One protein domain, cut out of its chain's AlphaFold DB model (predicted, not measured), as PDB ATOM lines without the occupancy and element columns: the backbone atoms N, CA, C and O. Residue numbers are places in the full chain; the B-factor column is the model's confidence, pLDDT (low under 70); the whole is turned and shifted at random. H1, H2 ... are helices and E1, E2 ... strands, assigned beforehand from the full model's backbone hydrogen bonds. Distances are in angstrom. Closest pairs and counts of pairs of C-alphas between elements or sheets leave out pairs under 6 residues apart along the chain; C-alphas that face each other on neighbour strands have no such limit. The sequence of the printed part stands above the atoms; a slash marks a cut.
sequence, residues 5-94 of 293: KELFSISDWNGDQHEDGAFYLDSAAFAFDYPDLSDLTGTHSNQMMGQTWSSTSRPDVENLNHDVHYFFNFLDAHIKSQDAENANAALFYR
ATOM      1  N   LYS A   5     115.974 115.231 160.961       93.19
ATOM      2  CA  LYS A   5     115.691 115.836 159.650       93.19
ATOM      3  C   LYS A   5     114.259 115.562 159.194       93.19
ATOM      4  O   LYS A   5     113.593 116.476 158.719       93.19
ATOM      5  N   GLU A   6     113.748 114.345 159.381       94.19
ATOM      6  CA  GLU A   6     112.356 114.017 159.046       94.19
ATOM      7  C   GLU A   6     111.366 114.827 159.897       94.19
ATOM      8  O   GLU A   6     110.414 115.384 159.351       94.19
ATOM      9  N   LEU A   7     111.602 114.962 161.209       95.00
ATOM     10  CA  LEU A   7     110.773 115.815 162.072       95.00
ATOM     11  C   LEU A   7     110.843 117.291 161.670       95.00
ATOM     12  O   LEU A   7     109.809 117.953 161.595       95.00
ATOM     13  N   PHE A   8     112.042 117.799 161.383       94.94
ATOM     14  CA  PHE A   8     112.229 119.192 160.995       94.94
ATOM     15  C   PHE A   8     111.630 119.490 159.614       94.94
ATOM     16  O   PHE A   8     111.086 120.571 159.397       94.94
ATOM     17  N   SER A   9     111.649 118.529 158.685       92.19
ATOM     18  CA  SER A   9     111.102 118.697 157.329       92.19
ATOM     19  C   SER A   9     109.593 118.967 157.302       92.19
ATOM     20  O   SER A   9     109.100 119.601 156.371       92.19
ATOM     21  N   ILE A  10     108.862 118.527 158.332       93.44
ATOM     22  CA  ILE A  10     107.417 118.759 158.478       93.44
ATOM     23  C   ILE A  10     107.091 119.949 159.391       93.44
ATOM     24  O   ILE A  10     105.920 120.175 159.695       93.44
ATOM     25  N   SER A  11     108.103 120.694 159.847       95.12
ATOM     26  CA  SER A  11     107.895 121.861 160.703       95.12
ATOM     27  C   SER A  11     107.280 123.038 159.936       95.12
ATOM     28  O   SER A  11     107.683 123.379 158.814       95.12
ATOM     29  N   ASP A  12     106.304 123.686 160.570       94.88
ATOM     30  CA  ASP A  12     105.660 124.899 160.071       94.88
ATOM     31  C   ASP A  12     106.163 126.126 160.836       94.88
ATOM     32  O   ASP A  12     105.826 126.356 161.990       94.88
ATOM     33  N   TRP A  13     106.957 126.959 160.173       94.88
ATOM     34  CA  TRP A  13     107.564 128.149 160.776       94.88
ATOM     35  C   TRP A  13     106.630 129.367 160.840       94.88
ATOM     36  O   TRP A  13     107.085 130.483 161.087       94.88
ATOM     37  N   ASN A  14     105.325 129.158 160.644       92.88
ATOM     38  CA  ASN A  14     104.285 130.114 161.026       92.88
ATOM     39  C   ASN A  14     103.806 129.942 162.479       92.88
ATOM     40  O   ASN A  14     103.014 130.768 162.932       92.88
ATOM     41  N   GLY A  15     104.268 128.902 163.190       92.06
ATOM     42  CA  GLY A  15     103.943 128.665 164.597       92.06
ATOM     43  C   GLY A  15     104.296 129.840 165.513       92.06
ATOM     44  O   GLY A  15     105.087 130.711 165.151       92.06
ATOM     45  N   ASP A  16     103.674 129.884 166.688       92.50
ATOM     46  CA  ASP A  16     103.867 130.888 167.736       92.50
ATOM     47  C   ASP A  16     103.321 130.339 169.062       92.50
ATOM     48  O   ASP A  16     102.112 130.177 169.229       92.50
ATOM     49  N   GLN A  17     104.194 130.075 170.037       88.19
ATOM     50  CA  GLN A  17     103.785 129.481 171.314       88.19
ATOM     51  C   GLN A  17     102.817 130.358 172.135       88.19
ATOM     52  O   GLN A  17     102.233 129.887 173.119       88.19
ATOM     53  N   HIS A  18     102.680 131.641 171.783       85.75
ATOM     54  CA  HIS A  18     101.794 132.598 172.443       85.75
ATOM     55  C   HIS A  18     100.419 132.711 171.773       85.75
ATOM     56  O   HIS A  18      99.537 133.378 172.322       85.75
ATOM     57  N   GLU A  19     100.216 132.061 170.625       86.81
ATOM     58  CA  GLU A  19      98.941 132.004 169.917       86.81
ATOM     59  C   GLU A  19      98.357 130.585 169.979       86.81
ATOM     60  O   GLU A  19      98.978 129.593 169.604       86.81
ATOM     61  N   ASP A  20      97.131 130.489 170.489       84.69
ATOM     62  CA  ASP A  20      96.488 129.208 170.774       84.69
ATOM     63  C   ASP A  20      96.264 128.411 169.476       84.69
ATOM     64  O   ASP A  20      95.560 128.857 168.566       84.69
ATOM     65  N   GLY A  21      96.871 127.225 169.387       83.75
ATOM     66  CA  GLY A  21      96.799 126.361 168.202       83.75
ATOM     67  C   GLY A  21      97.754 126.733 167.059       83.75
ATOM     68  O   GLY A  21      97.734 126.065 166.023       83.75
ATOM     69  N   ALA A  22      98.608 127.749 167.232       89.75
ATOM     70  CA  ALA A  22      99.667 128.099 166.286       89.75
ATOM     71  C   ALA A  22     100.914 127.232 166.524       89.75
ATOM     72  O   ALA A  22     101.948 127.679 167.014       89.75
ATOM     73  N   PHE A  23     100.812 125.948 166.203       93.31
ATOM     74  CA  PHE A  23     101.913 125.005 166.375       93.31
ATOM     75  C   PHE A  23     102.982 125.170 165.298       93.31
ATOM     76  O   PHE A  23     102.685 125.575 164.176       93.31
ATOM     77  N   TYR A  24     104.207 124.726 165.586       95.38
ATOM     78  CA  TYR A  24     105.259 124.583 164.575       95.38
ATOM     79  C   TYR A  24     105.070 123.336 163.700       95.38
ATOM     80  O   TYR A  24     106.025 122.672 163.296       95.38
ATOM     81  N   LEU A  25     103.814 122.993 163.428       94.81
ATOM     82  CA  LEU A  25     103.356 121.847 162.665       94.81
ATOM     83  C   LEU A  25     102.022 122.213 162.015       94.81
ATOM     84  O   LEU A  25     101.121 122.696 162.701       94.81
ATOM     85  N   ASP A  26     101.870 121.916 160.726       92.75
ATOM     86  CA  ASP A  26     100.609 122.144 160.019       92.75
ATOM     87  C   ASP A  26      99.493 121.267 160.616       92.75
ATOM     88  O   ASP A  26      99.416 120.058 160.366       92.75
ATOM     89  N   SER A  27      98.610 121.889 161.400       89.62
ATOM     90  CA  SER A  27      97.501 121.222 162.086       89.62
ATOM     91  C   SER A  27      96.360 120.808 161.149       89.62
ATOM     92  O   SER A  27      95.525 119.978 161.522       89.62
ATOM     93  N   ALA A  28      96.329 121.322 159.914       90.75
ATOM     94  CA  ALA A  28      95.407 120.854 158.882       90.75
ATOM     95  C   ALA A  28      95.880 119.530 158.258       90.75
ATOM     96  O   ALA A  28      95.053 118.717 157.836       90.75
ATOM     97  N   ALA A  29      97.196 119.301 158.218       93.25
ATOM     98  CA  ALA A  29      97.795 118.065 157.721       93.25
ATOM     99  C   ALA A  29      98.003 117.015 158.827       93.25
ATOM    100  O   ALA A  29      97.803 115.817 158.595       93.25
ATOM    101  N   PHE A  30      98.384 117.446 160.030       92.56
ATOM    102  CA  PHE A  30      98.747 116.575 161.142       92.56
ATOM    103  C   PHE A  30      97.916 116.887 162.382       92.56
ATOM    104  O   PHE A  30      97.996 117.973 162.943       92.56
ATOM    105  N   ALA A  31      97.185 115.889 162.884       89.12
ATOM    106  CA  ALA A  31      96.553 116.007 164.191       89.12
ATOM    107  C   ALA A  31      97.622 116.274 165.266       89.12
ATOM    108  O   ALA A  31      98.592 115.513 165.402       89.12
ATOM    109  N   PHE A  32      97.442 117.365 166.000       89.00
ATOM    110  CA  PHE A  32      98.310 117.794 167.084       89.00
ATOM    111  C   PHE A  32      97.502 118.655 168.050       89.00
ATOM    112  O   PHE A  32      96.620 119.396 167.622       89.00
ATOM    113  N   ASP A  33      97.769 118.497 169.338       87.19
ATOM    114  CA  ASP A  33      97.076 119.205 170.406       87.19
ATOM    115  C   ASP A  33      98.049 119.408 171.567       87.19
ATOM    116  O   ASP A  33      99.078 118.722 171.651       87.19
ATOM    117  N   TYR A  34      97.729 120.338 172.462       85.50
ATOM    118  CA  TYR A  34      98.518 120.508 173.672       85.50
ATOM    119  C   TYR A  34      98.434 119.245 174.547       85.50
ATOM    120  O   TYR A  34      97.374 118.617 174.633       85.50
ATOM    121  N   PRO A  35      99.531 118.874 175.228       81.38
ATOM    122  CA  PRO A  35      99.482 117.838 176.251       81.38
ATOM    123  C   PRO A  35      98.539 118.237 177.390       81.38
ATOM    124  O   PRO A  35      98.345 119.428 177.657       81.38
ATOM    125  N   ASP A  36      97.972 117.247 178.085       79.12
ATOM    126  CA  ASP A  36      97.145 117.518 179.261       79.12
ATOM    127  C   ASP A  36      98.013 118.184 180.340       79.12
ATOM    128  O   ASP A  36      99.151 117.783 180.589       79.12
ATOM    129  N   LEU A  37      97.478 119.197 181.025       74.12
ATOM    130  CA  LEU A  37      98.170 119.846 182.138       74.12
ATOM    131  C   LEU A  37      98.484 118.860 183.271       74.12
ATOM    132  O   LEU A  37      99.406 119.109 184.044       74.12
ATOM    133  N   SER A  38      97.746 117.750 183.388       76.00
ATOM    134  CA  SER A  38      98.086 116.683 184.336       76.00
ATOM    135  C   SER A  38      99.374 115.936 183.994       76.00
ATOM    136  O   SER A  38      99.939 115.292 184.875       76.00
ATOM    137  N   ASP A  39      99.826 116.019 182.742       70.75
ATOM    138  CA  ASP A  39     101.063 115.396 182.275       70.75
ATOM    139  C   ASP A  39     102.289 116.282 182.566       70.75
ATOM    140  O   ASP A  39     103.427 115.811 182.478       70.75
ATOM    141  N   LEU A  40     102.082 117.548 182.966       68.62
ATOM    142  CA  LEU A  40     103.156 118.447 183.392       68.62
ATOM    143  C   LEU A  40     103.848 117.885 184.638       68.62
ATOM    144  O   LEU A  40     103.240 117.693 185.693       68.62
ATOM    145  N   THR A  41     105.160 117.684 184.541       64.44
ATOM    146  CA  THR A  41     106.007 117.328 185.684       64.44
ATOM    147  C   THR A  41     106.916 118.504 186.042       64.44
ATOM    148  O   THR A  41     107.459 119.168 185.165       64.44
ATOM    149  N   GLY A  42     107.099 118.796 187.333       67.25
ATOM    150  CA  GLY A  42     108.015 119.857 187.780       67.25
ATOM    151  C   GLY A  42     107.537 121.286 187.474       67.25
ATOM    152  O   GLY A  42     106.391 121.627 187.757       67.25
ATOM    153  N   THR A  43     108.437 122.136 186.966       60.25
ATOM    154  CA  THR A  43     108.209 123.567 186.662       60.25
ATOM    155  C   THR A  43     107.896 123.847 185.188       60.25
ATOM    156  O   THR A  43     107.814 125.010 184.803       60.25
ATOM    157  N   HIS A  44     107.736 122.811 184.361       68.62
ATOM    158  CA  HIS A  44     107.515 122.956 182.921       68.62
ATOM    159  C   HIS A  44     106.169 123.628 182.608       68.62
ATOM    160  O   HIS A  44     105.178 123.404 183.305       68.62
ATOM    161  N   SER A  45     106.125 124.418 181.530       72.38
ATOM    162  CA  SER A  45     104.876 124.879 180.915       72.38
ATOM    163  C   SER A  45     104.435 123.928 179.796       72.38
ATOM    164  O   SER A  45     105.237 123.151 179.273       72.38
ATOM    165  N   ASN A  46     103.163 123.987 179.391       73.25
ATOM    166  CA  ASN A  46     102.639 123.170 178.291       73.25
ATOM    167  C   ASN A  46     103.387 123.419 176.971       73.25
ATOM    168  O   ASN A  46     103.595 122.472 176.219       73.25
ATOM    169  N   GLN A  47     103.857 124.646 176.716       72.69
ATOM    170  CA  GLN A  47     104.651 124.982 175.524       72.69
ATOM    171  C   GLN A  47     106.005 124.250 175.483       72.69
ATOM    172  O   GLN A  47     106.520 123.930 174.414       72.69
ATOM    173  N   MET A  48     106.564 123.888 176.640       74.12
ATOM    174  CA  MET A  48     107.818 123.133 176.708       74.12
ATOM    175  C   MET A  48     107.628 121.636 176.440       74.12
ATOM    176  O   MET A  48     108.613 120.909 176.389       74.12
ATOM    177  N   MET A  49     106.396 121.138 176.313       76.06
ATOM    178  CA  MET A  49     106.112 119.701 176.330       76.06
ATOM    179  C   MET A  49     105.861 119.068 174.959       76.06
ATOM    180  O   MET A  49     105.734 117.853 174.887       76.06
ATOM    181  N   GLY A  50     105.854 119.819 173.856       81.69
ATOM    182  CA  GLY A  50     105.635 119.277 172.500       81.69
ATOM    183  C   GLY A  50     106.804 118.452 171.940       81.69
ATOM    184  O   GLY A  50     106.913 118.259 170.726       81.69
ATOM    185  N   GLN A  51     107.695 117.996 172.818       88.75
ATOM    186  CA  GLN A  51     108.951 117.320 172.533       88.75
ATOM    187  C   GLN A  51     108.676 115.951 171.907       88.75
ATOM    188  O   GLN A  51     108.036 115.093 172.513       88.75
ATOM    189  N   THR A  52     109.149 115.749 170.681       92.38
ATOM    190  CA  THR A  52     108.970 114.514 169.915       92.38
ATOM    191  C   THR A  52     110.323 113.878 169.635       92.38
ATOM    192  O   THR A  52     111.159 114.473 168.953       92.38
ATOM    193  N   TRP A  53     110.521 112.659 170.137       93.75
ATOM    194  CA  TRP A  53     111.728 111.865 169.937       93.75
ATOM    195  C   TRP A  53     112.065 111.674 168.459       93.75
ATOM    196  O   TRP A  53     111.185 111.368 167.643       93.75
ATOM    197  N   SER A  54     113.360 111.756 168.153       94.06
ATOM    198  CA  SER A  54     113.922 111.324 166.879       94.06
ATOM    199  C   SER A  54     114.825 110.097 167.042       94.06
ATOM    200  O   SER A  54     115.293 109.778 168.135       94.06
ATOM    201  N   SER A  55     115.090 109.396 165.941       92.50
ATOM    202  CA  SER A  55     116.091 108.325 165.886       92.50
ATOM    203  C   SER A  55     117.522 108.831 165.727       92.50
ATOM    204  O   SER A  55     118.433 108.012 165.706       92.50
ATOM    205  N   THR A  56     117.727 110.141 165.583       91.56
ATOM    206  CA  THR A  56     119.058 110.733 165.446       91.56
ATOM    207  C   THR A  56     119.681 110.888 166.829       91.56
ATOM    208  O   THR A  56     119.093 111.528 167.703       91.56
ATOM    209  N   SER A  57     120.857 110.300 167.029       88.75
ATOM    210  CA  SER A  57     121.610 110.356 168.282       88.75
ATOM    211  C   SER A  57     123.000 110.939 168.076       88.75
ATOM    212  O   SER A  57     123.497 111.025 166.955       88.75
ATOM    213  N   ARG A  58     123.617 111.332 169.185       83.50
ATOM    214  CA  ARG A  58     125.023 111.707 169.277       83.50
ATOM    215  C   ARG A  58     125.606 111.202 170.596       83.50
ATOM    216  O   ARG A  58     124.840 111.044 171.550       83.50
ATOM    217  N   PRO A  59     126.929 111.034 170.704       80.06
ATOM    218  CA  PRO A  59     127.577 110.855 171.993       80.06
ATOM    219  C   PRO A  59     127.239 112.012 172.935       80.06
ATOM    220  O   PRO A  59     127.202 113.183 172.525       80.06
ATOM    221  N   ASP A  60     127.017 111.696 174.206       75.38
ATOM    222  CA  ASP A  60     126.928 112.730 175.223       75.38
ATOM    223  C   ASP A  60     128.316 113.318 175.497       75.38
ATOM    224  O   ASP A  60     129.216 112.654 176.009       75.38
ATOM    225  N   VAL A  61     128.487 114.588 175.142       65.50
ATOM    226  CA  VAL A  61     129.733 115.336 175.337       65.50
ATOM    227  C   VAL A  61     129.965 115.710 176.805       65.50
ATOM    228  O   VAL A  61     131.102 116.006 177.175       65.50
ATOM    229  N   GLU A  62     128.930 115.662 177.649       60.97
ATOM    230  CA  GLU A  62     129.028 115.916 179.091       60.97
ATOM    231  C   GLU A  62     129.352 114.633 179.870       60.97
ATOM    232  O   GLU A  62     130.189 114.642 180.778       60.97
ATOM    233  N   ASN A  63     128.742 113.509 179.485       59.62
ATOM    234  CA  ASN A  63     128.941 112.204 180.102       59.62
ATOM    235  C   ASN A  63     129.090 111.105 179.036       59.62
ATOM    236  O   ASN A  63     128.161 110.352 178.764       59.62
ATOM    237  N   LEU A  64     130.314 110.972 178.501       62.00
ATOM    238  CA  LEU A  64     130.765 110.079 177.404       62.00
ATOM    239  C   LEU A  64     130.450 108.566 177.541       62.00
ATOM    240  O   LEU A  64     130.997 107.748 176.801       62.00
ATOM    241  N   ASN A  65     129.646 108.157 178.520       67.06
ATOM    242  CA  ASN A  65     129.244 106.776 178.762       67.06
ATOM    243  C   ASN A  65     127.888 106.404 178.140       67.06
ATOM    244  O   ASN A  65     127.544 105.223 178.185       67.06
ATOM    245  N   HIS A  66     127.138 107.356 177.581       73.56
ATOM    246  CA  HIS A  66     125.909 107.083 176.833       73.56
ATOM    247  C   HIS A  66     125.719 108.050 175.655       73.56
ATOM    248  O   HIS A  66     126.391 109.078 175.560       73.56
ATOM    249  N   ASP A  67     124.792 107.706 174.764       83.31
ATOM    250  CA  ASP A  67     124.342 108.578 173.680       83.31
ATOM    251  C   ASP A  67     123.108 109.373 174.124       83.31
ATOM    252  O   ASP A  67     122.231 108.856 174.819       83.31
ATOM    253  N   VAL A  68     122.998 110.612 173.653       85.69
ATOM    254  CA  VAL A  68     121.769 111.407 173.740       85.69
ATOM    255  C   VAL A  68     121.067 111.431 172.390       85.69
ATOM    256  O   VAL A  68     121.692 111.435 171.329       85.69
ATOM    257  N   HIS A  69     119.742 111.469 172.422       89.94
ATOM    258  CA  HIS A  69     118.912 111.537 171.227       89.94
ATOM    259  C   HIS A  69     118.394 112.951 171.018       89.94
ATOM    260  O   HIS A  69     117.878 113.577 171.948       89.94
ATOM    261  N   TYR A  70     118.482 113.435 169.781       91.81
ATOM    262  CA  TYR A  70     117.818 114.670 169.401       91.81
ATOM    263  C   TYR A  70     116.302 114.482 169.418       91.81
ATOM    264  O   TYR A  70     115.767 113.426 169.063       91.81
ATOM    265  N   PHE A  71     115.597 115.543 169.768       92.88
ATOM    266  CA  PHE A  71     114.154 115.647 169.653       92.88
ATOM    267  C   PHE A  71     113.781 117.040 169.155       92.88
ATOM    268  O   PHE A  71     114.525 118.005 169.335       92.88
ATOM    269  N   PHE A  72     112.612 117.138 168.526       94.94
ATOM    270  CA  PHE A  72     112.054 118.405 168.063       94.94
ATOM    271  C   PHE A  72     110.802 118.737 168.861       94.94
ATOM    272  O   PHE A  72     109.941 117.872 169.041       94.94
ATOM    273  N   ASN A  73     110.687 119.970 169.340       93.25
ATOM    274  CA  ASN A  73     109.489 120.427 170.025       93.25
ATOM    275  C   ASN A  73     108.592 121.225 169.067       93.25
ATOM    276  O   ASN A  73     108.895 122.351 168.694       93.25
ATOM    277  N   PHE A  74     107.442 120.653 168.706       93.94
ATOM    278  CA  PHE A  74     106.475 121.294 167.804       93.94
ATOM    279  C   PHE A  74     105.687 122.453 168.447       93.94
ATOM    280  O   PHE A  74     104.854 123.061 167.779       93.94
ATOM    281  N   LEU A  75     105.913 122.758 169.729       91.69
ATOM    282  CA  LEU A  75     105.288 123.886 170.426       91.69
ATOM    283  C   LEU A  75     106.206 125.104 170.572       91.69
ATOM    284  O   LEU A  75     105.681 126.209 170.602       91.69
ATOM    285  N   ASP A  76     107.531 124.920 170.628       89.56
ATOM    286  CA  ASP A  76     108.512 126.019 170.751       89.56
ATOM    287  C   ASP A  76     109.531 126.063 169.591       89.56
ATOM    288  O   ASP A  76     110.432 126.891 169.603       89.56
ATOM    289  N   ALA A  77     109.409 125.165 168.608       92.88
ATOM    290  CA  ALA A  77     110.280 125.003 167.442       92.88
ATOM    291  C   ALA A  77     111.717 124.539 167.698       92.88
ATOM    292  O   ALA A  77     112.478 124.471 166.741       92.88
ATOM    293  N   HIS A  78     112.114 124.198 168.925       91.50
ATOM    294  CA  HIS A  78     113.520 123.941 169.227       91.50
ATOM    295  C   HIS A  78     113.945 122.485 169.001       91.50
ATOM    296  O   HIS A  78     113.246 121.536 169.373       91.50
ATOM    297  N   ILE A  79     115.167 122.313 168.481       92.94
ATOM    298  CA  ILE A  79     115.904 121.039 168.525       92.94
ATOM    299  C   ILE A  79     116.711 120.974 169.822       92.94
ATOM    300  O   ILE A  79     117.519 121.858 170.107       92.94
ATOM    301  N   LYS A  80     116.523 119.922 170.608       85.50
ATOM    302  CA  LYS A  80     117.230 119.681 171.876       85.50
ATOM    303  C   LYS A  80     117.667 118.217 171.928       85.50
ATOM    304  O   LYS A  80     117.281 117.432 171.062       85.50
ATOM    305  N   SER A  81     118.452 117.849 172.934       85.75
ATOM    306  CA  SER A  81     118.886 116.469 173.163       85.75
ATOM    307  C   SER A  81     118.518 115.982 174.559       85.75
ATOM    308  O   SER A  81     118.467 116.768 175.503       85.75
ATOM    309  N   GLN A  82     118.234 114.688 174.687       83.94
ATOM    310  CA  GLN A  82     117.939 114.037 175.964       83.94
ATOM    311  C   GLN A  82     118.500 112.613 175.972       83.94
ATOM    312  O   GLN A  82     118.476 111.923 174.952       83.94
ATOM    313  N   ASP A  83     118.965 112.174 177.139       84.50
ATOM    314  CA  ASP A  83     119.372 110.792 177.390       84.50
ATOM    315  C   ASP A  83     118.141 109.872 177.316       84.50
ATOM    316  O   ASP A  83     117.179 110.024 178.076       84.50
ATOM    317  N   ALA A  84     118.160 108.911 176.390       78.31
ATOM    318  CA  ALA A  84     117.072 107.950 176.230       78.31
ATOM    319  C   ALA A  84     117.004 106.925 177.379       78.31
ATOM    320  O   ALA A  84     115.964 106.289 177.569       78.31
ATOM    321  N   GLU A  85     118.079 106.764 178.157       81.00
ATOM    322  CA  GLU A  85     118.113 105.924 179.358       81.00
ATOM    323  C   GLU A  85     117.550 106.635 180.596       81.00
ATOM    324  O   GLU A  85     117.263 105.991 181.614       81.00
ATOM    325  N   ASN A  86     117.318 107.951 180.520       78.00
ATOM    326  CA  ASN A  86     116.676 108.697 181.587       78.00
ATOM    327  C   ASN A  86     115.221 108.235 181.748       78.00
ATOM    328  O   ASN A  86     114.320 108.652 181.024       78.00
ATOM    329  N   ALA A  87     114.970 107.406 182.764       67.38
ATOM    330  CA  ALA A  87     113.650 106.839 183.045       67.38
ATOM    331  C   ALA A  87     112.547 107.886 183.319       67.38
ATOM    332  O   ALA A  87     111.368 107.535 183.330       67.38
ATOM    333  N   ASN A  88     112.915 109.153 183.544       70.62
ATOM    334  CA  ASN A  88     111.977 110.259 183.729       70.62
ATOM    335  C   ASN A  88     111.731 111.072 182.441       70.62
ATOM    336  O   ASN A  88     110.895 111.973 182.450       70.62
ATOM    337  N   ALA A  89     112.427 110.774 181.339       73.75
ATOM    338  CA  ALA A  89     112.258 111.436 180.050       73.75
ATOM    339  C   ALA A  89     111.110 110.800 179.244       73.75
ATOM    340  O   ALA A  89     111.309 109.943 178.383       73.75
ATOM    341  N   ALA A  90     109.880 111.228 179.522       78.56
ATOM    342  CA  ALA A  90     108.703 110.833 178.751       78.56
ATOM    343  C   ALA A  90     108.401 111.875 177.659       78.56
ATOM    344  O   ALA A  90     107.709 112.856 177.919       78.56
ATOM    345  N   LEU A  91     108.923 111.666 176.443       86.31
ATOM    346  CA  LEU A  91     108.624 112.507 175.271       86.31
ATOM    347  C   LEU A  91     107.686 111.787 174.290       86.31
ATOM    348  O   LEU A  91     107.558 110.557 174.297       86.31
ATOM    349  N   PHE A  92     107.037 112.557 173.418       89.06
ATOM    350  CA  PHE A  92     106.176 112.028 172.365       89.06
ATOM    351  C   PHE A  92     106.991 111.312 171.287       89.06
ATOM    352  O   PHE A  92     108.196 111.496 171.156       89.06
ATOM    353  N   TYR A  93     106.330 110.499 170.469       88.94
ATOM    354  CA  TYR A  93     106.951 109.894 169.296       88.94
ATOM    355  C   TYR A  93     105.983 109.897 168.119       88.94
ATOM    356  O   TYR A  93     104.761 109.884 168.274       88.94
ATOM    357  N   ARG A  94     106.552 109.881 166.917       91.31
ATOM    358  CA  ARG A  94     105.824 109.692 165.661       91.31
ATOM    359  C   ARG A  94     106.397 108.488 164.919       91.31
ATOM    360  O   ARG A  94     107.541 108.081 165.130       91.31
TER     361      ARG A  94
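AT A GLANCE: This is residues 5 to 94 of the 293 residues of an uncharacterized protein of Betaproteobacteria bacterium HGW-Betaproteobacteria-17 (UniProt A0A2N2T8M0). With little regular structure, this is a strongly twisted meander, E1 E2 E3, each strand the antiparallel neighbour of the one before, with short helix H1 over it and a long winding stretch, residues 10 to 45, beyond the end where E1 begins. The printed part has 90 residues, 30 of them in named elements, ordered H1 H2 E1 E2 E3; the class is mixed. It is compact, with radius of gyration of the C-alphas 13.6 A and spans of 41 by 30 by 19 A.

HOW THE PARTS SIT: Inner strand E2, residues 67 to 73, forms hairpins with edge strands E1, residues 51 to 59, and E3, residues 79 to 83. N 52 and O 72, 2.8 A, and N 71 and O 80, 2.8 A, are within hydrogen-bond range. H1, residues 5 to 9, is on the sheet at a height of 8.4 A, only just over E2, where 3 of its C-alphas fall; their closest C-alphas, Leu 7 and Phe 72, are 6.7 A apart. H2, residues 46 to 49, is not on the sheet. H1's O i to N i+4 pair is within hydrogen-bond range; H2 is too short for one.

IN THESE COORDINATES: E1 spans 19.7 A and bends by 81 degrees at residue 55; E2 spans 19.3 A, E3 14.0 A. H1 begins at C-alpha 5 (115.691, 115.836, 159.650); E3 ends at C-alpha 83 (119.372, 110.792, 177.390).

THE WHOLE: The C-alphas farthest apart, Ala 28 and Asn 65, are 41.7 A apart. The printed part has no cut; H1 to H2 is a long link. Residues 40 to 44, 61 to 65 and 87 have pLDDT under 70.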